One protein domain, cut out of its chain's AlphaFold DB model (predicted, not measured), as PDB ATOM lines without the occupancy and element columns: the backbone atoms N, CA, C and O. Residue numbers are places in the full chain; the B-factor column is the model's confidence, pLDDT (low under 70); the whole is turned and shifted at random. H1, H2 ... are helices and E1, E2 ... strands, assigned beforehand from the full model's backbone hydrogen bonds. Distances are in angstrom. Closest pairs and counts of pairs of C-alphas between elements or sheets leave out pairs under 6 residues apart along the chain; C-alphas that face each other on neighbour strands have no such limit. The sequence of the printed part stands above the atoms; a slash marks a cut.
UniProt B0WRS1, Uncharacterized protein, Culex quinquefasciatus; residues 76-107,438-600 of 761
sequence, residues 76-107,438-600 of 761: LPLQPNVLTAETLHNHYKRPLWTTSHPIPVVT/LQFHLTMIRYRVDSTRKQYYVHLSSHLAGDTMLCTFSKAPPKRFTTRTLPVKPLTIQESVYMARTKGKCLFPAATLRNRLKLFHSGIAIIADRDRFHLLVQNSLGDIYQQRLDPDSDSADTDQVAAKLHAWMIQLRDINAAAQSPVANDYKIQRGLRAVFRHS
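This is residues 76 to 107 and 438 to 600 of the 761 residues of an uncharacterized protein of Culex quinquefasciatus (UniProt B0WRS1). Two twisted four-stranded sheets make a sandwich that is only partly face to face: E2 and E3 cover E6, while E5 lies beyond the overlap. H2, H3 and H4 form a group at the E1 edge, and H5 lies away from this body at the end of a long link. The printed part has 195 residues, with five named helices and eight named strands in the order H1 E1 E2 E3 E4 E5 H2 H3 E6 E7 E8 H4 H5; the class is mixed, helices and strands. Both sheets, ordered E1 E8 E7 E6 and E2 E3 E4 E5, are antiparallel. The whole is compact, with a radius of gyration of the C-alphas of 18.5 A and spans of 62 by 45 by 26 A.

Look first at E6, residues 521 to 529, E7, residues 532 to 539, and E8, residues 544 to 550, a meander, each strand the antiparallel neighbour of the one before. N 527 and O 534 are 3.0 A apart, and N 547 and O 535 2.9 A, within hydrogen-bond range. Edge strand E1, residues 103 to 106, pairs with E8 through N 103 and O 546, 2.9 A. The second meander is E2, residues 444 to 450, E3, residues 455 to 461, E4, residues 468 to 476, and E5, residues 480 to 482; there N 448 and O 457 are 2.9 A apart, N 458 and O 471 2.8 A, and N 476 and O 480 2.8 A. Between the sheets, the closest C-alphas of E2 and E6 are Arg 446 and Ala 525, 6.2 A. H4, residues 558 to 575, only grazes the first sheet with residues 561 to 568. H2, residues 493 to 502, only grazes it with residues 493 to 497, and touches residues 558 to 566 of H4, about perpendicular at 76 degrees, closest at C-alphas Ala 500 and Ala 562, 4.3 A. H3, residues 511 to 516, touches residues 569 to 573 of H4, closest at C-alphas Leu 513 and Met 569, 6.7 A. H1, residues 85 to 93, and H5, residues 587 to 596, touch no helix and are on neither sheet. In all five helices every O i to N i+4 pair is within hydrogen-bond range.

Find C-alpha 85 at (138.434, 136.988, 101.746), where H1 begins. E4 spans 26.6 A, H4 25.3 A and E6 23.7 A; E6 starts at C-alpha 521, (155.129, 114.513, 79.205). H5 ends at C-alpha 596, (170.733, 122.087, 82.779).

The C-alphas farthest apart, Pro 478 and Ala 578, are 62.4 A apart. Residues 108 to 437 are not printed, and C-alphas 107 and 438 are 25.5 A apart across this cut. The link H4 to H5 is long, with 11 residues. Mean pLDDT of the printed part is 80.2; 55 residues are under 70, among them residues 76 to 96 and 576 to 600.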
ATOM      1  N   LEU A  76     149.946 133.356  95.235       43.31
ATOM      2  CA  LEU A  76     148.653 134.001  95.102       43.31
ATOM      3  C   LEU A  76     148.651 134.851  93.813       43.31
ATOM      4  O   LEU A  76     149.682 135.447  93.487       43.31
ATOM      5  N   PRO A  77     147.549 134.902  93.036       41.06
ATOM      6  CA  PRO A  77     147.456 135.732  91.836       41.06
ATOM      7  C   PRO A  77     147.733 137.201  92.176       41.06
ATOM      8  O   PRO A  77     146.969 137.834  92.897       41.06
ATOM      9  N   LEU A  78     148.833 137.730  91.632       47.03
ATOM     10  CA  LEU A  78     149.464 139.006  92.009       47.03
ATOM     11  C   LEU A  78     148.708 140.254  91.500       47.03
ATOM     12  O   LEU A  78     149.328 141.241  91.103       47.03
ATOM     13  N   GLN A  79     147.378 140.202  91.446       45.72
ATOM     14  CA  GLN A  79     146.528 141.307  91.017       45.72
ATOM     15  C   GLN A  79     145.748 141.883  92.206       45.72
ATOM     16  O   GLN A  79     145.036 141.132  92.883       45.72
ATOM     17  N   PRO A  80     145.793 143.211  92.434       40.53
ATOM     18  CA  PRO A  80     144.925 143.838  93.422       40.53
ATOM     19  C   PRO A  80     143.455 143.568  93.069       40.53
ATOM     20  O   PRO A  80     143.080 143.573  91.893       40.53
ATOM     21  N   ASN A  81     142.616 143.370  94.088       44.28
ATOM     22  CA  ASN A  81     141.205 142.966  94.001       44.28
ATOM     23  C   ASN A  81     140.916 141.519  93.533       44.28
ATOM     24  O   ASN A  81     139.746 141.157  93.457       44.28
ATOM     25  N   VAL A  82     141.914 140.671  93.234       47.53
ATOM     26  CA  VAL A  82     141.656 139.233  92.967       47.53
ATOM     27  C   VAL A  82     141.639 138.415  94.263       47.53
ATOM     28  O   VAL A  82     140.861 137.473  94.402       47.53
ATOM     29  N   LEU A  83     142.461 138.800  95.239       51.84
ATOM     30  CA  LEU A  83     142.541 138.174  96.556       51.84
ATOM     31  C   LEU A  83     141.616 138.878  97.549       51.84
ATOM     32  O   LEU A  83     142.048 139.700  98.351       51.84
ATOM     33  N   THR A  84     140.329 138.553  97.497       61.72
ATOM     34  CA  THR A  84     139.389 138.894  98.573       61.72
ATOM     35  C   THR A  84     139.329 137.756  99.597       61.72
ATOM     36  O   THR A  84     139.715 136.616  99.307       61.72
ATOM     37  N   ALA A  85     138.799 138.038 100.793       63.34
ATOM     38  CA  ALA A  85     138.434 136.988 101.746       63.34
ATOM     39  C   ALA A  85     137.451 135.983 101.110       63.34
ATOM     40  O   ALA A  85     137.582 134.780 101.321       63.34
ATOM     41  N   GLU A  86     136.549 136.457 100.243       64.88
ATOM     42  CA  GLU A  86     135.637 135.623  99.453       64.88
ATOM     43  C   GLU A  86     136.387 134.681  98.490       64.88
ATOM     44  O   GLU A  86     136.091 133.492  98.470       64.88
ATOM     45  N   THR A  87     137.402 135.144  97.744       62.31
ATOM     46  CA  THR A  87     138.217 134.280  96.861       62.31
ATOM     47  C   THR A  87     138.936 133.185  97.650       62.31
ATOM     48  O   THR A  87     138.962 132.029  97.226       62.31
ATOM     49  N   LEU A  88     139.506 133.519  98.815       67.06
ATOM     50  CA  LEU A  88     140.155 132.536  99.689       67.06
ATOM     51  C   LEU A  88     139.136 131.548 100.276       67.06
ATOM     52  O   LEU A  88     139.362 130.341 100.230       67.06
ATOM     53  N   HIS A  89     137.995 132.036 100.766       69.75
ATOM     54  CA  HIS A  89     136.916 131.204 101.292       69.75
ATOM     55  C   HIS A  89     136.372 130.256 100.215       69.75
ATOM     56  O   HIS A  89     136.348 129.048 100.428       69.75
ATOM     57  N   ASN A  90     136.032 130.767  99.029       66.06
ATOM     58  CA  ASN A  90     135.545 129.984  97.892       66.06
ATOM     59  C   ASN A  90     136.549 128.912  97.444       66.06
ATOM     60  O   ASN A  90     136.140 127.799  97.127       66.06
ATOM     61  N   HIS A  91     137.856 129.199  97.477       67.56
ATOM     62  CA  HIS A  91     138.888 128.212  97.151       67.56
ATOM     63  C   HIS A  91     138.916 127.011  98.121       67.56
ATOM     64  O   HIS A  91     139.228 125.902  97.690       67.56
ATOM     65  N   TYR A  92     138.557 127.202  99.399       69.00
ATOM     66  CA  TYR A  92     138.550 126.135 100.414       69.00
ATOM     67  C   TYR A  92     137.164 125.553 100.740       69.00
ATOM     68  O   TYR A  92     137.093 124.436 101.250       69.00
ATOM     69  N   LYS A  93     136.067 126.274 100.467       68.38
ATOM     70  CA  LYS A  93     134.695 125.889 100.852       68.38
ATOM     71  C   LYS A  93     134.187 124.671 100.077       68.38
ATOM     72  O   LYS A  93     133.621 123.759 100.671       68.38
ATOM     73  N   ARG A  94     134.405 124.659  98.759       64.44
ATOM     74  CA  ARG A  94     134.230 123.505  97.862       64.44
ATOM     75  C   ARG A  94     135.005 123.803  96.573       64.44
ATOM     76  O   ARG A  94     134.850 124.907  96.051       64.44
ATOM     77  N   PRO A  95     135.828 122.887  96.036       64.94
ATOM     78  CA  PRO A  95     136.446 123.121  94.737       64.94
ATOM     79  C   PRO A  95     135.352 123.193  93.660       64.94
ATOM     80  O   PRO A  95     134.409 122.409  93.691       64.94
ATOM     81  N   LEU A  96     135.498 124.103  92.689       67.25
ATOM     82  CA  LEU A  96     134.555 124.286  91.567       67.25
ATOM     83  C   LEU A  96     134.442 123.064  90.627       67.25
ATOM     84  O   LEU A  96     133.635 123.069  89.699       67.25
ATOM     85  N   TRP A  97     135.294 122.061  90.836       76.62
ATOM     86  CA  TRP A  97     135.308 120.775  90.153       76.62
ATOM     87  C   TRP A  97     136.030 119.735  91.008       76.62
ATOM     88  O   TRP A  97     137.051 120.003  91.645       76.62
ATOM     89  N   THR A  98     135.553 118.504  90.934       83.81
ATOM     90  CA  THR A  98     136.254 117.307  91.391       83.81
ATOM     91  C   THR A  98     137.043 116.715  90.230       83.81
ATOM     92  O   THR A  98     136.481 116.408  89.176       83.81
ATOM     93  N   THR A  99     138.357 116.537  90.402       87.62
ATOM     94  CA  THR A  99     139.183 115.836  89.409       87.62
ATOM     95  C   THR A  99     139.085 114.333  89.640       87.62
ATOM     96  O   THR A  99     139.392 113.875  90.745       87.62
ATOM     97  N   SER A 100     138.747 113.543  88.622       91.19
ATOM     98  CA  SER A 100     138.868 112.087  88.722       91.19
ATOM     99  C   SER A 100     140.327 111.685  88.957       91.19
ATOM    100  O   SER A 100     141.268 112.417  88.637       91.19
ATOM    101  N   HIS A 101     140.541 110.465  89.439       93.06
ATOM    102  CA  HIS A 101     141.834 109.825  89.245       93.06
ATOM    103  C   HIS A 101     142.088 109.620  87.738       93.06
ATOM    104  O   HIS A 101     141.182 109.133  87.050       93.06
ATOM    105  N   PRO A 102     143.276 109.957  87.202       94.31
ATOM    106  CA  PRO A 102     143.643 109.596  85.837       94.31
ATOM    107  C   PRO A 102     143.771 108.081  85.654       94.31
ATOM    108  O   PRO A 102     144.287 107.381  86.533       94.31
ATOM    109  N   ILE A 103     143.362 107.615  84.473       94.69
ATOM    110  CA  ILE A 103     143.460 106.235  83.982       94.69
ATOM    111  C   ILE A 103     144.161 106.194  82.610       94.69
ATOM    112  O   ILE A 103     144.077 107.163  81.858       94.69
ATOM    113  N   PRO A 104     144.857 105.104  82.249       94.62
ATOM    114  CA  PRO A 104     145.369 104.904  80.894       94.62
ATOM    115  C   PRO A 104     144.214 104.677  79.909       94.62
ATOM    116  O   PRO A 104     143.313 103.888  80.189       94.62
ATOM    117  N   VAL A 105     144.267 105.341  78.751       94.44
ATOM    118  CA  VAL A 105     143.322 105.146  77.632       94.44
ATOM    119  C   VAL A 105     144.010 104.723  76.332       94.44
ATOM    120  O   VAL A 105     143.419 103.986  75.554       94.44
ATOM    121  N   VAL A 106     145.280 105.094  76.139       92.56
ATOM    122  CA  VAL A 106     146.163 104.507  75.114       92.56
ATOM    123  C   VAL A 106     147.401 103.952  75.805       92.56
ATOM    124  O   VAL A 106     147.938 104.568  76.726       92.56
ATOM    125  N   THR A 107     147.841 102.764  75.389       89.81
ATOM    126  CA  THR A 107     149.052 102.105  75.899       89.81
ATOM    127  C   THR A 107     149.864 101.573  74.734       89.81
ATOM    128  O   THR A 107     149.504 100.560  74.132       89.81
ATOM    129  N   LEU A 438     154.065 124.743  88.875       84.38
ATOM    130  CA  LEU A 438     154.846 123.638  88.302       84.38
ATOM    131  C   LEU A 438     156.280 123.594  88.863       84.38
ATOM    132  O   LEU A 438     156.923 124.625  89.074       84.38
ATOM    133  N   GLN A 439     156.827 122.388  89.026       83.06
ATOM    134  CA  GLN A 439     158.211 122.143  89.457       83.06
ATOM    135  C   GLN A 439     159.258 122.511  88.388       83.06
ATOM    136  O   GLN A 439     160.461 122.292  88.594       83.06
ATOM    137  N   PHE A 440     158.803 123.021  87.244       79.50
ATOM    138  CA  PHE A 440     159.554 123.221  86.018       79.50
ATOM    139  C   PHE A 440     158.990 124.391  85.197       79.50
ATOM    140  O   PHE A 440     157.909 124.898  85.482       79.50
ATOM    141  N   HIS A 441     159.706 124.768  84.136       83.62
ATOM    142  CA  HIS A 441     159.216 125.688  83.112       83.62
ATOM    143  C   HIS A 441     157.901 125.178  82.503       83.62
ATOM    144  O   HIS A 441     157.810 124.015  82.109       83.62
ATOM    145  N   LEU A 442     156.905 126.048  82.362       88.69
ATOM    146  CA  LEU A 442     155.681 125.747  81.625       88.69
ATOM    147  C   LEU A 442     156.004 125.562  80.133       88.69
ATOM    148  O   LEU A 442     156.427 126.514  79.483       88.69
ATOM    149  N   THR A 443     155.838 124.354  79.580       88.56
ATOM    150  CA  THR A 443     156.185 124.066  78.169       88.56
ATOM    151  C   THR A 443     154.986 123.763  77.281       88.56
ATOM    152  O   THR A 443     155.096 123.887  76.065       88.56
ATOM    153  N   MET A 444     153.826 123.434  77.857       92.44
ATOM    154  CA  MET A 444     152.594 123.177  77.112       92.44
ATOM    155  C   MET A 444     151.393 123.842  77.792       92.44
ATOM    156  O   MET A 444     151.201 123.717  79.002       92.44
ATOM    157  N   ILE A 445     150.566 124.509  76.990       94.81
ATOM    158  CA  ILE A 445     149.290 125.112  77.382       94.81
ATOM    159  C   ILE A 445     148.228 124.570  76.426       94.81
ATOM    160  O   ILE A 445     148.474 124.495  75.226       94.81
ATOM    161  N   ARG A 446     147.043 124.237  76.940       95.06
ATOM    162  CA  ARG A 446     145.811 124.091  76.147       95.06
ATOM    163  C   ARG A 446     144.643 124.701  76.909       95.06
ATOM    164  O   ARG A 446     144.652 124.698  78.140       95.06
ATOM    165  N   TYR A 447     143.623 125.177  76.200       94.38
ATOM    166  CA  TYR A 447     142.432 125.757  76.820       94.38
ATOM    167  C   TYR A 447     141.122 125.193  76.254       94.38
ATOM    168  O   TYR A 447     141.078 124.665  75.140       94.38
ATOM    169  N   ARG A 448     140.042 125.352  77.022       93.00
ATOM    170  CA  ARG A 448     138.655 125.383  76.537       93.00
ATOM    171  C   ARG A 448     137.908 126.542  77.185       93.00
ATOM    172  O   ARG A 448     138.316 127.043  78.231       93.00
ATOM    173  N   VAL A 449     136.805 126.933  76.559       89.94
ATOM    174  CA  VAL A 449     135.826 127.858  77.130       89.94
ATOM    175  C   VAL A 449     134.528 127.088  77.332       89.94
ATOM    176  O   VAL A 449     134.020 126.476  76.396       89.94
ATOM    177  N   ASP A 450     134.008 127.122  78.551       86.31
ATOM    178  CA  ASP A 450     132.619 126.800  78.847       86.31
ATOM    179  C   ASP A 450     131.754 127.970  78.362       86.31
ATOM    180  O   ASP A 450     131.806 129.073  78.919       86.31
ATOM    181  N   SER A 451     130.981 127.742  77.302       79.12
ATOM    182  CA  SER A 451     130.089 128.744  76.716       79.12
ATOM    183  C   SER A 451     128.899 129.091  77.617       79.12
ATOM    184  O   SER A 451     128.370 130.196  77.503       79.12
ATOM    185  N   THR A 452     128.503 128.193  78.525       79.06
ATOM    186  CA  THR A 452     127.368 128.381  79.437       79.06
ATOM    187  C   THR A 452     127.769 129.257  80.625       79.06
ATOM    188  O   THR A 452     127.176 130.313  80.844       79.06
ATOM    189  N   ARG A 453     128.849 128.897  81.336       74.94
ATOM    190  CA  ARG A 453     129.341 129.620  82.525       74.94
ATOM    191  C   ARG A 453     130.299 130.771  82.177       74.94
ATOM    192  O   ARG A 453     130.698 131.519  83.070       74.94
ATOM    193  N   LYS A 454     130.688 130.927  80.900       84.25
ATOM    194  CA  LYS A 454     131.703 131.889  80.400       84.25
ATOM    195  C   LYS A 454     133.041 131.764  81.146       84.25
ATOM    196  O   LYS A 454     133.697 132.761  81.470       84.25
ATOM    197  N   GLN A 455     133.415 130.517  81.438       87.00
ATOM    198  CA  GLN A 455     134.613 130.136  82.185       87.00
ATOM    199  C   GLN A 455     135.680 129.563  81.250       87.00
ATOM    200  O   GLN A 455     135.399 128.746  80.379       87.00
ATOM    201  N   TYR A 456     136.919 129.984  81.458       91.19
ATOM    202  CA  TYR A 456     138.102 129.546  80.735       91.19
ATOM    203  C   TYR A 456     138.807 128.490  81.576       91.19
ATOM    204  O   TYR A 456     139.147 128.740  82.733       91.19
ATOM    205  N   TYR A 457     139.047 127.331  80.976       92.00
ATOM    206  CA  TYR A 457     139.759 126.206  81.567       92.00
ATOM    207  C   TYR A 457     141.100 126.072  80.866       92.00
ATOM    208  O   TYR A 457     141.129 125.767  79.677       92.00
ATOM    209  N   VAL A 458     142.203 126.309  81.578       94.81
ATOM    210  CA  VAL A 458     143.560 126.281  81.022       94.81
ATOM    211  C   VAL A 458     144.365 125.164  81.679       94.81
ATOM    212  O   VAL A 458     144.765 125.259  82.841       94.81
ATOM    213  N   HIS A 459     144.611 124.100  80.918       95.50
ATOM    214  CA  HIS A 459     145.471 122.992  81.313       95.50
ATOM    215  C   HIS A 459     146.928 123.362  81.011       95.50
ATOM    216  O   HIS A 459     147.292 123.643  79.867       95.50
ATOM    217  N   LEU A 460     147.743 123.377  82.060       95.19
ATOM    218  CA  LEU A 460     149.168 123.675  82.038       95.19
ATOM    219  C   LEU A 460     149.963 122.398  82.291       95.19
ATOM    220  O   LEU A 460     149.620 121.611  83.176       95.19
ATOM    221  N   SER A 461     151.055 122.213  81.555       93.62
ATOM    222  CA  SER A 461     151.948 121.075  81.750       93.62
ATOM    223  C   SER A 461     153.398 121.449  81.491       93.62
ATOM    224  O   SER A 461     153.719 122.246  80.601       93.62
ATOM    225  N   SER A 462     154.280 120.842  82.274       90.00
ATOM    226  CA  SER A 462     155.703 120.781  81.980       90.00
ATOM    227  C   SER A 462     156.068 119.395  81.453       90.00
ATOM    228  O   SER A 462     155.265 118.461  81.488       90.00
ATOM    229  N   HIS A 463     157.307 119.219  81.000       85.81
ATOM    230  CA  HIS A 463     157.801 117.890  80.648       85.81
ATOM    231  C   HIS A 463     157.919 116.941  81.850       85.81
ATOM    232  O   HIS A 463     157.955 115.733  81.643       85.81
ATOM    233  N   LEU A 464     157.992 117.410  83.102       85.56
ATOM    234  CA  LEU A 464     158.179 116.506  84.241       85.56
ATOM    235  C   LEU A 464     156.939 115.626  84.485       85.56
ATOM    236  O   LEU A 464     155.811 116.102  84.542       85.56
ATOM    237  N   ALA A 465     157.160 114.323  84.677       86.56
ATOM    238  CA  ALA A 465     156.090 113.354  84.916       86.56
ATOM    239  C   ALA A 465     155.256 113.717  86.163       86.56
ATOM    240  O   ALA A 465     155.799 113.788  87.267       86.56
ATOM    241  N   GLY A 466     153.944 113.902  85.990       87.69
ATOM    242  CA  GLY A 466     153.023 114.336  87.051       87.69
ATOM    243  C   GLY A 466     153.081 115.833  87.399       87.69
ATOM    244  O   GLY A 466     152.501 116.239  88.403       87.69
ATOM    245  N   ASP A 467     153.775 116.648  86.599       90.31
ATOM    246  CA  ASP A 467     153.869 118.104  86.745       90.31
ATOM    247  C   ASP A 467     152.877 118.797  85.790       90.31
ATOM    248  O   ASP A 467     153.225 119.280  84.709       90.31
ATOM    249  N   THR A 468     151.604 118.767  86.187       93.38
ATOM    250  CA  THR A 468     150.462 119.419  85.527       93.38
ATOM    251  C   THR A 468     149.717 120.304  86.518       93.38
ATOM    252  O   THR A 468     149.732 120.053  87.722       93.38
ATOM    253  N   MET A 469     149.057 121.345  86.010       93.38
ATOM    254  CA  MET A 469     148.285 122.322  86.785       93.38
ATOM    255  C   MET A 469     147.066 122.794  85.980       93.38
ATOM    256  O   MET A 469     147.101 122.834  84.751       93.38
ATOM    257  N   LEU A 470     145.992 123.180  86.663       92.25
ATOM    258  CA  LEU A 470     144.772 123.721  86.066       92.25
ATOM    259  C   LEU A 470     144.562 125.161  86.549       92.25
ATOM    260  O   LEU A 470     144.401 125.400  87.745       92.25
ATOM    261  N   CYS A 471     144.560 126.116  85.620       90.88
ATOM    262  CA  CYS A 471     144.214 127.517  85.878       90.88
ATOM    263  C   CYS A 471     142.842 127.835  85.288       90.88
ATOM    264  O   CYS A 471     142.497 127.346  84.210       90.88
ATOM    265  N   THR A 472     142.076 128.685  85.966       89.00
ATOM    266  CA  THR A 472     140.715 129.042  85.555       89.00
ATOM    267  C   THR A 472     140.403 130.509  85.816       89.00
ATOM    268  O   THR A 472     140.915 131.121  86.755       89.00
ATOM    269  N   PHE A 473     139.568 131.091  84.960       89.38
ATOM    270  CA  PHE A 473     139.064 132.461  85.083       89.38
ATOM    271  C   PHE A 473     137.728 132.609  84.348       89.38
ATOM    272  O   PHE A 473     137.357 131.754  83.549       89.38
ATOM    273  N   SER A 474     136.992 133.683  84.603       88.12
ATOM    274  CA  SER A 474     135.753 134.031  83.906       88.12
ATOM    275  C   SER A 474     135.801 135.466  83.382       88.12
ATOM    276  O   SER A 474     136.647 136.273  83.778       88.12
ATOM    277  N   LYS A 475     134.897 135.788  82.453       86.19
ATOM    278  CA  LYS A 475     134.710 137.149  81.939       86.19
ATOM    279  C   LYS A 475     133.580 137.843  82.704       86.19
ATOM    280  O   LYS A 475     132.406 137.613  82.425       86.19
ATOM    281  N   ALA A 476     133.942 138.699  83.655       76.62
ATOM    282  CA  ALA A 476     133.014 139.499  84.445       76.62
ATOM    283  C   ALA A 476     132.626 140.813  83.727       76.62
ATOM    284  O   ALA A 476     133.450 141.425  83.032       76.62
ATOM    285  N   PRO A 477     131.391 141.314  83.901       68.56
ATOM    286  CA  PRO A 477     131.057 142.695  83.562       68.56
ATOM    287  C   PRO A 477     131.897 143.696  84.389       68.56
ATOM    288  O   PRO A 477     132.198 143.410  85.546       68.56
ATOM    289  N   PRO A 478     132.278 144.871  83.848       60.59
ATOM    290  CA  PRO A 478     132.222 145.282  82.448       60.59
ATOM    291  C   PRO A 478     133.528 144.907  81.710       60.59
ATOM    292  O   PRO A 478     134.452 145.709  81.604       60.59
ATOM    293  N   LYS A 479     133.594 143.688  81.153       67.75
ATOM    294  CA  LYS A 479     134.724 143.151  80.355       67.75
ATOM    295  C   LYS A 479     136.051 142.973  81.118       67.75
ATOM    296  O   LYS A 479     137.109 142.928  80.491       67.75
ATOM    297  N   ARG A 480     136.017 142.829  82.445       75.81
ATOM    298  CA  ARG A 480     137.193 142.415  83.231       75.81
ATOM    299  C   ARG A 480     137.280 140.889  83.226       75.81
ATOM    300  O   ARG A 480     136.257 140.221  83.327       75.81
ATOM    301  N   PHE A 481     138.480 140.327  83.134       83.69
ATOM    302  CA  PHE A 481     138.672 138.909  83.442       83.69
ATOM    303  C   PHE A 481     139.006 138.781  84.928       83.69
ATOM    304  O   PHE A 481     139.785 139.573  85.455       83.69
ATOM    305  N   THR A 482     138.399 137.812  85.605       81.62
ATOM    306  CA  THR A 482     138.569 137.575  87.044       81.62
ATOM    307  C   THR A 482     138.760 136.088  87.303       81.62
ATOM    308  O   THR A 482     138.221 135.248  86.585       81.62
ATOM    309  N   THR A 483     139.520 135.728  88.336       80.94
ATOM    310  CA  THR A 483     139.567 134.346  88.830       80.94
ATOM    311  C   THR A 483     138.978 134.269  90.233       80.94
ATOM    312  O   THR A 483     139.104 135.210  91.012       80.94
ATOM    313  N   ARG A 484     138.303 133.153  90.529       73.50
ATOM    314  CA  ARG A 484     137.706 132.834  91.837       73.50
ATOM    315  C   ARG A 484     138.459 131.718  92.569       73.50
ATOM    316  O   ARG A 484     138.072 131.351  93.671       73.50
ATOM    317  N   THR A 485     139.505 131.154  91.961       74.50
ATOM    318  CA  THR A 485     140.233 129.990  92.485       74.50
ATOM    319  C   THR A 485     141.714 130.073  92.145       74.50
ATOM    320  O   THR A 485     142.079 130.372  91.009       74.50
ATOM    321  N   LEU A 486     142.574 129.744  93.112       78.62
ATOM    322  CA  LEU A 486     144.002 129.547  92.853       78.62
ATOM    323  C   LEU A 486     144.219 128.399  91.844       78.62
ATOM    324  O   LEU A 486     143.381 127.494  91.773       78.62
ATOM    325  N   PRO A 487     145.339 128.391  91.094       85.06
ATOM    326  CA  PRO A 487     145.741 127.258  90.265       85.06
ATOM    327  C   PRO A 487     145.727 125.941  91.051       85.06
ATOM    328  O   PRO A 487     146.397 125.817  92.075       85.06
ATOM    329  N   VAL A 488     144.985 124.946  90.563       85.19
ATOM    330  CA  VAL A 488     144.802 123.651  91.237       85.19
ATOM    331  C   VAL A 488     145.712 122.604  90.602       85.19
ATOM    332  O   VAL A 488     145.720 122.459  89.379       85.19
ATOM    333  N   LYS A 489     146.443 121.830  91.412       88.62
ATOM    334  CA  LYS A 489     147.142 120.632  90.925       88.62
ATOM    335  C   LYS A 489     146.132 119.481  90.773       88.62
ATOM    336  O   LYS A 489     145.573 119.057  91.785       88.62
ATOM    337  N   PRO A 490     145.882 118.950  89.563       90.75
ATOM    338  CA  PRO A 490     145.040 117.772  89.395       90.75
ATOM    339  C   PRO A 490     145.740 116.497  89.901       90.75
ATOM    340  O   PRO A 490     146.971 116.431  89.982       90.75
ATOM    341  N   LEU A 491     144.956 115.459  90.214       91.31
ATOM    342  CA  LEU A 491     145.494 114.148  90.601       91.31
ATOM    343  C   LEU A 491     146.345 113.539  89.479       91.31
ATOM    344  O   LEU A 491     145.956 113.566  88.314       91.31
ATOM    345  N   THR A 492     147.478 112.942  89.836       92.25
ATOM    346  CA  THR A 492     148.447 112.358  88.898       92.25
ATOM    347  C   THR A 492     148.303 110.838  88.773       92.25
ATOM    348  O   THR A 492     147.784 110.160  89.661       92.25
ATOM    349  N   ILE A 493     148.808 110.260  87.679       94.25
ATOM    350  CA  ILE A 493     148.760 108.804  87.440       94.25
ATOM    351  C   ILE A 493     149.562 108.012  88.490       94.25
ATOM    352  O   ILE A 493     149.212 106.881  88.831       94.25
ATOM    353  N   GLN A 494     150.590 108.626  89.079       91.94
ATOM    354  CA  GLN A 494     151.357 108.089  90.201       91.94
ATOM    355  C   GLN A 494     150.503 108.010  91.478       91.94
ATOM    356  O   GLN A 494     150.545 106.996  92.178       91.94
ATOM    357  N   GLU A 495     149.696 109.037  91.758       93.06
ATOM    358  CA  GLU A 495     148.754 109.071  92.887       93.06
ATOM    359  C   GLU A 495     147.593 108.076  92.679       93.06
ATOM    360  O   GLU A 495     147.233 107.360  93.613       93.06
ATOM    361  N   SER A 496     147.083 107.906  91.452       94.56
ATOM    362  CA  SER A 496     146.099 106.854  91.135       94.56
ATOM    363  C   SER A 496     146.648 105.436  91.327       94.56
ATOM    364  O   SER A 496     145.965 104.577  91.884       94.56
ATOM    365  N   VAL A 497     147.894 105.172  90.915       93.81
ATOM    366  CA  VAL A 497     148.548 103.869  91.143       93.81
ATOM    367  C   VAL A 497     148.874 103.651  92.626       93.81
ATOM    368  O   VAL A 497     148.869 102.508  93.087       93.81
ATOM    369  N   TYR A 498     149.106 104.711  93.406       93.50
ATOM    370  CA  TYR A 498     149.206 104.616  94.864       93.50
ATOM    371  C   TYR A 498     147.854 104.268  95.512       93.50
ATOM    372  O   TYR A 498     147.804 103.342  96.319       93.50
ATOM    373  N   MET A 499     146.760 104.914  95.097       94.56
ATOM    374  CA  MET A 499     145.393 104.593  95.540       94.56
ATOM    375  C   MET A 499     145.004 103.145  95.191       94.56
ATOM    376  O   MET A 499     144.510 102.406  96.040       94.56
ATOM    377  N   ALA A 500     145.333 102.668  93.986       94.56
ATOM    378  CA  ALA A 500     145.133 101.262  93.631       94.56
ATOM    379  C   ALA A 500     145.877 100.308  94.593       94.56
ATOM    380  O   ALA A 500     145.365  99.239  94.924       94.56
ATOM    381  N   ARG A 501     147.060 100.712  95.085       93.31
ATOM    382  CA  ARG A 501     147.877  99.937  96.036       93.31
ATOM    383  C   ARG A 501     147.353  99.954  97.466       93.31
ATOM    384  O   ARG A 501     147.479  98.928  98.129       93.31
ATOM    385  N   THR A 502     146.731 101.035  97.935       93.94
ATOM    386  CA  THR A 502     146.030 101.015  99.233       93.94
ATOM    387  C   THR A 502     144.773 100.141  99.182       93.94
ATOM    388  O   THR A 502     144.449  99.499 100.175       93.94
ATOM    389  N   LYS A 503     144.146  99.991  98.006       94.62
ATOM    390  CA  LYS A 503     143.048  99.038  97.738       94.62
ATOM    391  C   LYS A 503     143.487  97.593  97.427       94.62
ATOM    392  O   LYS A 503     142.724  96.815  96.856       94.62
ATOM    393  N   GLY A 504     144.728  97.213  97.739       93.56
ATOM    394  CA  GLY A 504     145.226  95.845  97.532       93.56
ATOM    395  C   GLY A 504     145.418  95.424  96.065       93.56
ATOM    396  O   GLY A 504     145.807  94.287  95.797       93.56
ATOM    397  N   LYS A 505     145.186  96.317  95.097       93.25
ATOM    398  CA  LYS A 505     145.532  96.113  93.685       93.25
ATOM    399  C   LYS A 505     146.973  96.564  93.438       93.25
ATOM    400  O   LYS A 505     147.598  97.198  94.278       93.25
ATOM    401  N   CYS A 506     147.543  96.227  92.283       87.62
ATOM    402  CA  CYS A 506     148.854  96.737  91.843       87.62
ATOM    403  C   CYS A 506     150.029  96.607  92.847       87.62
ATOM    404  O   CYS A 506     151.001  97.355  92.736       87.62
ATOM    405  N   LEU A 507     149.962  95.695  93.831       81.88
ATOM    406  CA  LEU A 507     150.849  95.666  95.009       81.88
ATOM    407  C   LEU A 507     152.340  95.666  94.647       81.88
ATOM    408  O   LEU A 507     153.117  96.459  95.194       81.88
ATOM    409  N   PHE A 508     152.693  94.835  93.663       76.38
ATOM    410  CA  PHE A 508     154.004  94.754  93.030       76.38
ATOM    411  C   PHE A 508     153.937  95.367  91.621       76.38
ATOM    412  O   PHE A 508     153.826  94.628  90.643       76.38
ATOM    413  N   PRO A 509     154.009  96.707  91.476       66.69
ATOM    414  CA  PRO A 509     153.994  97.319  90.156       66.69
ATOM    415  C   PRO A 509     155.263  96.893  89.416       66.69
ATOM    416  O   PRO A 509     156.373  97.094  89.930       66.69
ATOM    417  N   ALA A 510     155.091  96.282  88.242       69.38
ATOM    418  CA  ALA A 510     156.180  95.784  87.406       69.38
ATOM    419  C   ALA A 510     157.187  96.899  87.074       69.38
ATOM    420  O   ALA A 510     156.823  98.079  87.042       69.38
ATOM    421  N   ALA A 511     158.447  96.541  86.799       73.38
ATOM    422  CA  ALA A 511     159.496  97.515  86.477       73.38
ATOM    423  C   ALA A 511     159.069  98.466  85.341       73.38
ATOM    424  O   ALA A 511     159.176  99.682  85.492       73.38
ATOM    425  N   THR A 512     158.451  97.928  84.283       78.94
ATOM    426  CA  THR A 512     157.914  98.712  83.163       78.94
ATOM    427  C   THR A 512     156.862  99.728  83.601       78.94
ATOM    428  O   THR A 512     156.918 100.869  83.156       78.94
ATOM    429  N   LEU A 513     155.943  99.375  84.510       86.00
ATOM    430  CA  LEU A 513     154.957 100.322  85.044       86.00
ATOM    431  C   LEU A 513     155.653 101.430  85.851       86.00
ATOM    432  O   LEU A 513     155.423 102.610  85.601       86.00
ATOM    433  N   ARG A 514     156.578 101.076  86.756       85.25
ATOM    434  CA  ARG A 514     157.358 102.058  87.543       85.25
ATOM    435  C   ARG A 514     158.186 103.011  86.677       85.25
ATOM    436  O   ARG A 514     158.488 104.113  87.134       85.25
ATOM    437  N   ASN A 515     158.574 102.579  85.479       85.19
ATOM    438  CA  ASN A 515     159.374 103.362  84.545       85.19
ATOM    439  C   ASN A 515     158.497 104.197  83.595       85.19
ATOM    440  O   ASN A 515     158.778 105.380  83.432       85.19
ATOM    441  N   ARG A 516     157.387 103.659  83.063       87.12
ATOM    442  CA  ARG A 516     156.392 104.424  82.278       87.12
ATOM    443  C   ARG A 516     155.837 105.620  83.058       87.12
ATOM    444  O   ARG A 516     155.774 106.722  82.527       87.12
ATOM    445  N   LEU A 517     155.594 105.440  84.359       88.88
ATOM    446  CA  LEU A 517     155.203 106.496  85.309       88.88
ATOM    447  C   LEU A 517     156.291 107.569  85.584       88.88
ATOM    448  O   LEU A 517     156.099 108.420  86.454       88.88
ATOM    449  N   LYS A 518     157.447 107.528  84.905       87.50
ATOM    450  CA  LYS A 518     158.573 108.481  85.036       87.50
ATOM    451  C   LYS A 518     159.076 109.032  83.692       87.50
ATOM    452  O   LYS A 518     160.108 109.711  83.660       87.50
ATOM    453  N   LEU A 519     158.398 108.697  82.598       86.31
ATOM    454  CA  LEU A 519     158.658 109.266  81.277       86.31
ATOM    455  C   LEU A 519     158.139 110.700  81.228       86.31
ATOM    456  O   LEU A 519     157.147 111.014  81.888       86.31
ATOM    457  N   PHE A 520     158.814 111.574  80.487       86.81
ATOM    458  CA  PHE A 520     158.394 112.964  80.400       86.81
ATOM    459  C   PHE A 520     157.070 113.101  79.642       86.81
ATOM    460  O   PHE A 520     156.767 112.315  78.740       86.81
ATOM    461  N   HIS A 521     156.277 114.109  80.005       90.25
ATOM    462  CA  HIS A 521     155.129 114.513  79.205       90.25
ATOM    463  C   HIS A 521     155.620 115.084  77.872       90.25
ATOM    464  O   HIS A 521     156.560 115.883  77.841       90.25
ATOM    465  N   SER A 522     154.971 114.708  76.778       90.12
ATOM    466  CA  SER A 522     155.305 115.178  75.428       90.12
ATOM    467  C   SER A 522     154.156 115.934  74.753       90.12
ATOM    468  O   SER A 522     154.384 116.684  73.802       90.12
ATOM    469  N   GLY A 523     152.932 115.782  75.262       93.06
ATOM    470  CA  GLY A 523     151.743 116.471  74.777       93.06
ATOM    471  C   GLY A 523     150.626 116.488  75.820       93.06
ATOM    472  O   GLY A 523     150.559 115.622  76.692       93.06
ATOM    473  N   ILE A 524     149.738 117.475  75.715       95.69
ATOM    474  CA  ILE A 524     148.488 117.554  76.477       95.69
ATOM    475  C   ILE A 524     147.339 117.965  75.562       95.69
ATOM    476  O   ILE A 524     147.543 118.655  74.563       95.69
ATOM    477  N   ALA A 525     146.123 117.584  75.939       95.88
ATOM    478  CA  ALA A 525     144.900 118.063  75.314       95.88
ATOM    479  C   ALA A 525     143.787 118.254  76.352       95.88
ATOM    480  O   ALA A 525     143.892 117.826  77.506       95.88
ATOM    481  N   ILE A 526     142.719 118.925  75.929       94.88
ATOM    482  CA  ILE A 526     141.486 119.091  76.696       94.88
ATOM    483  C   ILE A 526     140.288 118.993  75.744       94.88
ATOM    484  O   ILE A 526     140.218 119.670  74.711       94.88
ATOM    485  N   ILE A 527     139.350 118.121  76.094       93.19
ATOM    486  CA  ILE A 527     138.106 117.858  75.365       93.19
ATOM    487  C   ILE A 527     136.961 118.325  76.258       93.19
ATOM    488  O   ILE A 527     136.973 118.027  77.448       93.19
ATOM    489  N   ALA A 528     135.995 119.050  75.699       89.62
ATOM    490  CA  ALA A 528     134.743 119.371  76.378       89.62
ATOM    491  C   ALA A 528     133.669 118.355  75.959       89.62
ATOM    492  O   ALA A 528     133.559 118.052  74.769       89.62
ATOM    493  N   ASP A 529     132.894 117.854  76.919       87.06
ATOM    494  CA  ASP A 529     131.717 117.013  76.694       87.06
ATOM    495  C   ASP A 529     130.582 117.492  77.600       87.06
ATOM    496  O   ASP A 529     130.559 117.202  78.798       87.06
ATOM    497  N   ARG A 530     129.656 118.273  77.031       83.62
ATOM    498  CA  ARG A 530     128.611 118.984  77.792       83.62
ATOM    499  C   ARG A 530     129.275 119.825  78.900       83.62
ATOM    500  O   ARG A 530     130.175 120.602  78.593       83.62
ATOM    501  N   ASP A 531     128.888 119.632  80.159       80.94
ATOM    502  CA  ASP A 531     129.424 120.331  81.338       80.94
ATOM    503  C   ASP A 531     130.708 119.698  81.922       80.94
ATOM    504  O   ASP A 531     131.168 120.093  82.995       80.94
ATOM    505  N   ARG A 532     131.278 118.681  81.258       87.44
ATOM    506  CA  ARG A 532     132.481 117.952  81.695       87.44
ATOM    507  C   ARG A 532     133.679 118.254  80.804       87.44
ATOM    508  O   ARG A 532     133.543 118.534  79.614       87.44
ATOM    509  N   PHE A 533     134.877 118.084  81.361       91.25
ATOM    510  CA  PHE A 533     136.117 118.131  80.584       91.25
ATOM    511  C   PHE A 533     136.941 116.861  80.763       91.25
ATOM    512  O   PHE A 533     137.140 116.391  81.882       91.25
ATOM    513  N   HIS A 534     137.492 116.339  79.670       93.81
ATOM    514  CA  HIS A 534     138.517 115.302  79.715       93.81
ATOM    515  C   HIS A 534     139.884 115.957  79.513       93.81
ATOM    516  O   HIS A 534     140.174 116.483  78.435       93.81
ATOM    517  N   LEU A 535     140.720 115.930  80.552       95.44
ATOM    518  CA  LEU A 535     142.133 116.284  80.452       95.44
ATOM    519  C   LEU A 535     142.900 115.062  79.947       95.44
ATOM    520  O   LEU A 535     142.758 113.970  80.503       95.44
ATOM    521  N   LEU A 536     143.719 115.252  78.917       97.00
ATOM    522  CA  LEU A 536     144.595 114.219  78.375       97.00
ATOM    523  C   LEU A 536     146.059 114.624  78.549       97.00
ATOM    524  O   LEU A 536     146.424 115.773  78.289       97.00
ATOM    525  N   VAL A 537     146.892 113.667  78.955       95.69
ATOM    526  CA  VAL A 537     148.348 113.819  79.084       95.69
ATOM    527  C   VAL A 537     149.032 112.645  78.393       95.69
ATOM    528  O   VAL A 537     148.806 111.496  78.769       95.69
ATOM    529  N   GLN A 538     149.879 112.932  77.405       94.06
ATOM    530  CA  GLN A 538     150.703 111.945  76.707       94.06
ATOM    531  C   GLN A 538     152.127 111.919  77.280       94.06
ATOM    532  O   GLN A 538     152.734 112.973  77.491       94.06
ATOM    533  N   ASN A 539     152.686 110.719  77.472       90.94
ATOM    534  CA  ASN A 539     154.110 110.524  77.757       90.94
ATOM    535  C   ASN A 539     154.945 110.293  76.477       90.94
ATOM    536  O   ASN A 539     154.427 109.926  75.423       90.94
ATOM    537  N   SER A 540     156.266 110.438  76.587       85.88
ATOM    538  CA  SER A 540     157.235 110.290  75.484       85.88
ATOM    539  C   SER A 540     157.328 108.900  74.823       85.88
ATOM    540  O   SER A 540     158.094 108.731  73.877       85.88
ATOM    541  N   LEU A 541     156.565 107.907  75.295       85.94
ATOM    542  CA  LEU A 541     156.406 106.591  74.661       85.94
ATOM    543  C   LEU A 541     155.101 106.475  73.847       85.94
ATOM    544  O   LEU A 541     154.939 105.523  73.085       85.94
ATOM    545  N   GLY A 542     154.179 107.430  73.994       88.44
ATOM    546  CA  GLY A 542     152.855 107.397  73.371       88.44
ATOM    547  C   GLY A 542     151.745 106.830  74.260       88.44
ATOM    548  O   GLY A 542     150.634 106.653  73.769       88.44
ATOM    549  N   ASP A 543     151.993 106.563  75.550       91.88
ATOM    550  CA  ASP A 543     150.890 106.262  76.474       91.88
ATOM    551  C   ASP A 543     150.120 107.548  76.785       91.88
ATOM    552  O   ASP A 543     150.731 108.591  77.039       91.88
ATOM    553  N   ILE A 544     148.790 107.460  76.817       95.69
ATOM    554  CA  ILE A 544     147.906 108.601  77.072       95.69
ATOM    555  C   ILE A 544     147.059 108.306  78.303       95.69
ATOM    556  O   ILE A 544     146.368 107.285  78.376       95.69
ATOM    557  N   TYR A 545     147.111 109.225  79.264       95.69
ATOM    558  CA  TYR A 545     146.320 109.198  80.485       95.69
ATOM    559  C   TYR A 545     145.148 110.169  80.355       95.69
ATOM    560  O   TYR A 545     145.345 111.332  80.004       95.69
ATOM    561  N   GLN A 546     143.941 109.693  80.658       95.31
ATOM    562  CA  GLN A 546     142.717 110.484  80.695       95.31
ATOM    563  C   GLN A 546     142.272 110.712  82.133       95.31
ATOM    564  O   GLN A 546     142.187 109.783  82.933       95.31
ATOM    565  N   GLN A 547     141.946 111.962  82.429       93.31
ATOM    566  CA  GLN A 547     141.342 112.428  83.669       93.31
ATOM    567  C   GLN A 547     140.059 113.186  83.336       93.31
ATOM    568  O   GLN A 547     139.933 113.736  82.240       93.31
ATOM    569  N   ARG A 548     139.083 113.187  84.241       91.62
ATOM    570  CA  ARG A 548     137.823 113.922  84.093       91.62
ATOM    571  C   ARG A 548     137.791 115.085  85.082       91.62
ATOM    572  O   ARG A 548     138.258 114.938  86.211       91.62
ATOM    573  N   LEU A 549     137.259 116.221  84.654       89.75
ATOM    574  CA  LEU A 549     136.787 117.295  85.518       89.75
ATOM    575  C   LEU A 549     135.261 117.233  85.499       89.75
ATOM    576  O   LEU A 549     134.655 117.386  84.437       89.75
ATOM    577  N   ASP A 550     134.668 117.000  86.663       86.31
ATOM    578  CA  ASP A 550     133.234 117.154  86.896       86.31
ATOM    579  C   ASP A 550     133.028 118.365  87.803       86.31
ATOM    580  O   ASP A 550     133.731 118.448  88.810       86.31
ATOM    581  N   PRO A 551     132.084 119.274  87.521       76.75
ATOM    582  CA  PRO A 551     131.821 120.393  88.420       76.75
ATOM    583  C   PRO A 551     131.223 119.934  89.765       76.75
ATOM    584  O   PRO A 551     131.581 120.470  90.807       76.75
ATOM    585  N   ASP A 552     130.379 118.893  89.751       70.75
ATOM    586  CA  ASP A 552     129.442 118.583  90.842       70.75
ATOM    587  C   ASP A 552     129.408 117.072  91.222       70.75
ATOM    588  O   ASP A 552     128.334 116.494  91.384       70.75
ATOM    589  N   SER A 553     130.558 116.374  91.314       68.00
ATOM    590  CA  SER A 553     130.604 114.905  91.535       68.00
ATOM    591  C   SER A 553     131.280 114.468  92.845       68.00
ATOM    592  O   SER A 553     132.490 114.280  92.913       68.00
ATOM    593  N   ASP A 554     130.480 114.190  93.879       59.22
ATOM    594  CA  ASP A 554     130.982 113.755  95.198       59.22
ATOM    595  C   ASP A 554     131.511 112.301  95.254       59.22
ATOM    596  O   ASP A 554     132.065 111.882  96.271       59.22
ATOM    597  N   SER A 555     131.368 111.509  94.184       58.09
ATOM    598  CA  SER A 555     131.702 110.076  94.159       58.09
ATOM    599  C   SER A 555     132.731 109.702  93.083       58.09
ATOM    600  O   SER A 555     132.417 109.263  91.976       58.09
ATOM    601  N   ALA A 556     134.014 109.783  93.444       66.56
ATOM    602  CA  ALA A 556     135.075 109.161  92.658       66.56
ATOM    603  C   ALA A 556     135.009 107.622  92.779       66.56
ATOM    604  O   ALA A 556     135.319 107.069  93.838       66.56
ATOM    605  N   ASP A 557     134.669 106.929  91.682       82.50
ATOM    606  CA  ASP A 557     134.699 105.458  91.575       82.50
ATOM    607  C   ASP A 557     136.147 104.930  91.600       82.50
ATOM    608  O   ASP A 557     136.787 104.587  90.600       82.50
ATOM    609  N   THR A 558     136.696 104.926  92.808       88.94
ATOM    610  CA  THR A 558     138.067 104.532  93.111       88.94
ATOM    611  C   THR A 558     138.276 103.022  92.989       88.94
ATOM    612  O   THR A 558     139.415 102.592  92.817       88.94
ATOM    613  N   ASP A 559     137.224 102.200  93.052       92.00
ATOM    614  CA  ASP A 559     137.320 100.745  92.857       92.00
ATOM    615  C   ASP A 559     137.432 100.373  91.377       92.00
ATOM    616  O   ASP A 559     138.337  99.618  91.011       92.00
ATOM    617  N   GLN A 560     136.617 100.964  90.500       91.56
ATOM    618  CA  GLN A 560     136.752 100.777  89.054       91.56
ATOM    619  C   GLN A 560     138.087 101.329  88.538       91.56
ATOM    620  O   GLN A 560     138.743 100.682  87.720       91.56
ATOM    621  N   VAL A 561     138.547 102.479  89.047       92.12
ATOM    622  CA  VAL A 561     139.889 103.005  88.736       92.12
ATOM    623  C   VAL A 561     140.981 102.033  89.195       92.12
ATOM    624  O   VAL A 561     141.883 101.718  88.415       92.12
ATOM    625  N   ALA A 562     140.910 101.512  90.426       94.25
ATOM    626  CA  ALA A 562     141.883 100.541  90.923       94.25
ATOM    627  C   ALA A 562     141.875  99.237  90.103       94.25
ATOM    628  O   ALA A 562     142.940  98.678  89.833       94.25
ATOM    629  N   ALA A 563     140.703  98.778  89.650       94.69
ATOM    630  CA  ALA A 563     140.558  97.628  88.763       94.69
ATOM    631  C   ALA A 563     141.166  97.882  87.371       94.69
ATOM    632  O   ALA A 563     141.971  97.072  86.908       94.69
ATOM    633  N   LYS A 564     140.872  99.027  86.737       93.62
ATOM    634  CA  LYS A 564     141.446  99.434  85.438       93.62
ATOM    635  C   LYS A 564     142.971  99.529  85.483       93.62
ATOM    636  O   LYS A 564     143.652  98.983  84.618       93.62
ATOM    637  N   LEU A 565     143.528 100.142  86.530       94.19
ATOM    638  CA  LEU A 565     144.981 100.215  86.729       94.19
ATOM    639  C   LEU A 565     145.608  98.837  86.985       94.19
ATOM    640  O   LEU A 565     146.755  98.603  86.598       94.19
ATOM    641  N   HIS A 566     144.868  97.907  87.593       93.94
ATOM    642  CA  HIS A 566     145.328  96.534  87.783       93.94
ATOM    643  C   HIS A 566     145.341  95.735  86.482       93.94
ATOM    644  O   HIS A 566     146.341  95.076  86.193       93.94
ATOM    645  N   ALA A 567     144.283  95.851  85.675       93.50
ATOM    646  CA  ALA A 567     144.223  95.281  84.334       93.50
ATOM    647  C   ALA A 567     145.364  95.819  83.457       93.50
ATOM    648  O   ALA A 567     146.072  95.032  82.835       93.50
ATOM    649  N   TRP A 568     145.635  97.129  83.499       92.06
ATOM    650  CA  TRP A 568     146.782  97.735  82.813       92.06
ATOM    651  C   TRP A 568     148.129  97.188  83.303       92.06
ATOM    652  O   TRP A 568     149.001  96.873  82.497       92.06
ATOM    653  N   MET A 569     148.316  97.002  84.615       91.50
ATOM    654  CA  MET A 569     149.538  96.390  85.150       91.50
ATOM    655  C   MET A 569     149.730  94.943  84.661       91.50
ATOM    656  O   MET A 569     150.862  94.548  84.376       91.50
ATOM    657  N   ILE A 570     148.651  94.161  84.565       90.00
ATOM    658  CA  ILE A 570     148.667  92.784  84.046       90.00
ATOM    659  C   ILE A 570     148.984  92.794  82.545       90.00
ATOM    660  O   ILE A 570     149.957  92.172  82.128       90.00
ATOM    661  N   GLN A 571     148.264  93.596  81.758       88.38
ATOM    662  CA  GLN A 571     148.513  93.802  80.330       88.38
ATOM    663  C   GLN A 571     149.974  94.205  80.064       88.38
ATOM    664  O   GLN A 571     150.630  93.634  79.194       88.38
ATOM    665  N   LEU A 572     150.526  95.136  80.851       85.88
ATOM    666  CA  LEU A 572     151.937  95.509  80.780       85.88
ATOM    667  C   LEU A 572     152.864  94.347  81.156       85.88
ATOM    668  O   LEU A 572     153.847  94.141  80.452       85.88
ATOM    669  N   ARG A 573     152.597  93.578  82.219       82.50
ATOM    670  CA  ARG A 573     153.406  92.389  82.557       82.50
ATOM    671  C   ARG A 573     153.468  91.425  81.370       82.50
ATOM    672  O   ARG A 573     154.555  90.973  81.024       82.50
ATOM    673  N   ASP A 574     152.332  91.179  80.731       79.19
ATOM    674  CA  ASP A 574     152.193  90.166  79.686       79.19
ATOM    675  C   ASP A 574     152.809  90.637  78.354       79.19
ATOM    676  O   ASP A 574     153.516  89.873  77.702       79.19
ATOM    677  N   ILE A 575     152.703  91.933  78.022       73.69
ATOM    678  CA  ILE A 575     153.486  92.575  76.941       73.69
ATOM    679  C   ILE A 575     155.001  92.463  77.200       73.69
ATOM    680  O   ILE A 575     155.780  92.235  76.276       73.69
ATOM    681  N   ASN A 576     155.442  92.641  78.450       63.94
ATOM    682  CA  ASN A 576     156.866  92.677  78.806       63.94
ATOM    683  C   ASN A 576     157.463  91.295  79.128       63.94
ATOM    684  O   ASN A 576     158.657  91.212  79.401       63.94
ATOM    685  N   ALA A 577     156.703  90.203  79.008       60.41
ATOM    686  CA  ALA A 577     157.262  88.848  79.044       60.41
ATOM    687  C   ALA A 577     158.288  88.601  77.911       60.41
ATOM    688  O   ALA A 577     159.144  87.727  78.037       60.41
ATOM    689  N   ALA A 578     158.233  89.402  76.836       53.03
ATOM    690  CA  ALA A 578     159.158  89.368  75.701       53.03
ATOM    691  C   ALA A 578     159.998  90.655  75.506       53.03
ATOM    692  O   ALA A 578     160.850  90.687  74.617       53.03
ATOM    693  N   ALA A 579     159.784  91.716  76.299       58.25
ATOM    694  CA  ALA A 579     160.329  93.057  76.039       58.25
ATOM    695  C   ALA A 579     161.027  93.685  77.260       58.25
ATOM    696  O   ALA A 579     160.677  93.422  78.409       58.25
ATOM    697  N   GLN A 580     162.023  94.543  77.011       64.50
ATOM    698  CA  GLN A 580     162.730  95.265  78.072       64.50
ATOM    699  C   GLN A 580     161.905  96.446  78.603       64.50
ATOM    700  O   GLN A 580     161.213  97.139  77.860       64.50
ATOM    701  N   SER A 581     162.034  96.718  79.903       64.12
ATOM    702  CA  SER A 581     161.476  97.923  80.523       64.12
ATOM    703  C   SER A 581     162.222  99.174  80.024       64.12
ATOM    704  O   SER A 581     163.453  99.167  80.050       64.12
ATOM    705  N   PRO A 582     161.529 100.274  79.667       68.25
ATOM    706  CA  PRO A 582     162.170 101.503  79.194       68.25
ATOM    707  C   PRO A 582     163.129 102.084  80.238       68.25
ATOM    708  O   PRO A 582     162.823 102.063  81.437       68.25
ATOM    709  N   VAL A 583     164.257 102.656  79.804       68.06
ATOM    710  CA  VAL A 583     165.213 103.350  80.684       68.06
ATOM    711  C   VAL A 583     164.683 104.748  80.995       68.06
ATOM    712  O   VAL A 583     165.061 105.754  80.399       68.06
ATOM    713  N   ALA A 584     163.751 104.792  81.944       62.03
ATOM    714  CA  ALA A 584     163.171 106.028  82.440       62.03
ATOM    715  C   ALA A 584     164.137 106.801  83.352       62.03
ATOM    716  O   ALA A 584     165.079 106.251  83.927       62.03
ATOM    717  N   ASN A 585     163.850 108.089  83.530       58.03
ATOM    718  CA  ASN A 585     164.679 109.019  84.285       58.03
ATOM    719  C   ASN A 585     164.857 108.605  85.759       58.03
ATOM    720  O   ASN A 585     163.974 108.812  86.596       58.03
ATOM    721  N   ASP A 586     166.038 108.079  86.101       56.62
ATOM    722  CA  ASP A 586     166.479 107.956  87.494       56.62
ATOM    723  C   ASP A 586     166.593 109.344  88.150       56.62
ATOM    724  O   ASP A 586     166.867 110.349  87.494       56.62
ATOM    725  N   TYR A 587     166.461 109.406  89.474       50.75
ATOM    726  CA  TYR A 587     166.623 110.636  90.248       50.75
ATOM    727  C   TYR A 587     167.996 111.300  90.023       50.75
ATOM    728  O   TYR A 587     168.101 112.527  90.037       50.75
ATOM    729  N   LYS A 588     169.057 110.523  89.738       55.06
ATOM    730  CA  LYS A 588     170.377 111.066  89.361       55.06
ATOM    731  C   LYS A 588     170.348 111.754  87.993       55.06
ATOM    732  O   LYS A 588     170.910 112.837  87.854       55.06
ATOM    733  N   ILE A 589     169.657 111.159  87.020       57.09
ATOM    734  CA  ILE A 589     169.448 111.729  85.681       57.09
ATOM    735  C   ILE A 589     168.609 113.003  85.799       57.09
ATOM    736  O   ILE A 589     169.042 114.058  85.340       57.09
ATOM    737  N   GLN A 590     167.490 112.952  86.532       54.53
ATOM    738  CA  GLN A 590     166.704 114.141  86.855       54.53
ATOM    739  C   GLN A 590     167.536 115.215  87.566       54.53
ATOM    740  O   GLN A 590     167.296 116.390  87.343       54.53
ATOM    741  N   ARG A 591     168.512 114.871  88.415       57.12
ATOM    742  CA  ARG A 591     169.369 115.862  89.087       57.12
ATOM    743  C   ARG A 591     170.371 116.530  88.136       57.12
ATOM    744  O   ARG A 591     170.654 117.709  88.332       57.12
ATOM    745  N   GLY A 592     170.872 115.811  87.129       55.22
ATOM    746  CA  GLY A 592     171.684 116.379  86.044       55.22
ATOM    747  C   GLY A 592     170.854 117.266  85.114       55.22
ATOM    748  O   GLY A 592     171.206 118.419  84.877       55.22
ATOM    749  N   LEU A 593     169.685 116.781  84.693       56.56
ATOM    750  CA  LEU A 593     168.712 117.556  83.926       56.56
ATOM    751  C   LEU A 593     168.241 118.803  84.701       56.56
ATOM    752  O   LEU A 593     168.309 119.895  84.169       56.56
ATOM    753  N   ARG A 594     167.923 118.719  85.999       55.97
ATOM    754  CA  ARG A 594     167.648 119.887  86.876       55.97
ATOM    755  C   ARG A 594     168.862 120.812  87.105       55.97
ATOM    756  O   ARG A 594     168.724 121.786  87.841       55.97
ATOM    757  N   ALA A 595     170.050 120.510  86.576       53.91
ATOM    758  CA  ALA A 595     171.188 121.436  86.557       53.91
ATOM    759  C   ALA A 595     171.296 122.167  85.210       53.91
ATOM    760  O   ALA A 595     171.571 123.359  85.206       53.91
ATOM    761  N   VAL A 596     170.997 121.481  84.101       49.00
ATOM    762  CA  VAL A 596     170.733 122.087  82.779       49.00
ATOM    763  C   VAL A 596     169.559 123.056  82.896       49.00
ATOM    764  O   VAL A 596     169.680 124.250  82.657       49.00
ATOM    765  N   PHE A 597     168.428 122.531  83.357       50.38
ATOM    766  CA  PHE A 597     167.127 123.175  83.430       50.38
ATOM    767  C   PHE A 597     166.969 124.189  84.575       50.38
ATOM    768  O   PHE A 597     165.866 124.655  84.847       50.38
ATOM    769  N   ARG A 598     168.058 124.543  85.266       51.16
ATOM    770  CA  ARG A 598     168.083 125.678  86.192       51.16
ATOM    771  C   ARG A 598     168.796 126.835  85.525       51.16
ATOM    772  O   ARG A 598     170.007 126.988  85.662       51.16
ATOM    773  N   HIS A 599     168.012 127.677  84.861       46.75
ATOM    774  CA  HIS A 599     168.479 128.978  84.421       46.75
ATOM    775  C   HIS A 599     168.693 129.898  85.635       46.75
ATOM    776  O   HIS A 599     167.844 130.705  85.998       46.75
ATOM    777  N   SER A 600     169.844 129.769  86.294       44.16
ATOM    778  CA  SER A 600     170.493 130.939  86.874       44.16
ATOM    779  C   SER A 600     171.362 131.540  85.779       44.16
ATOM    780  O   SER A 600     172.231 130.829  85.260       44.16
TER     781      SER A 600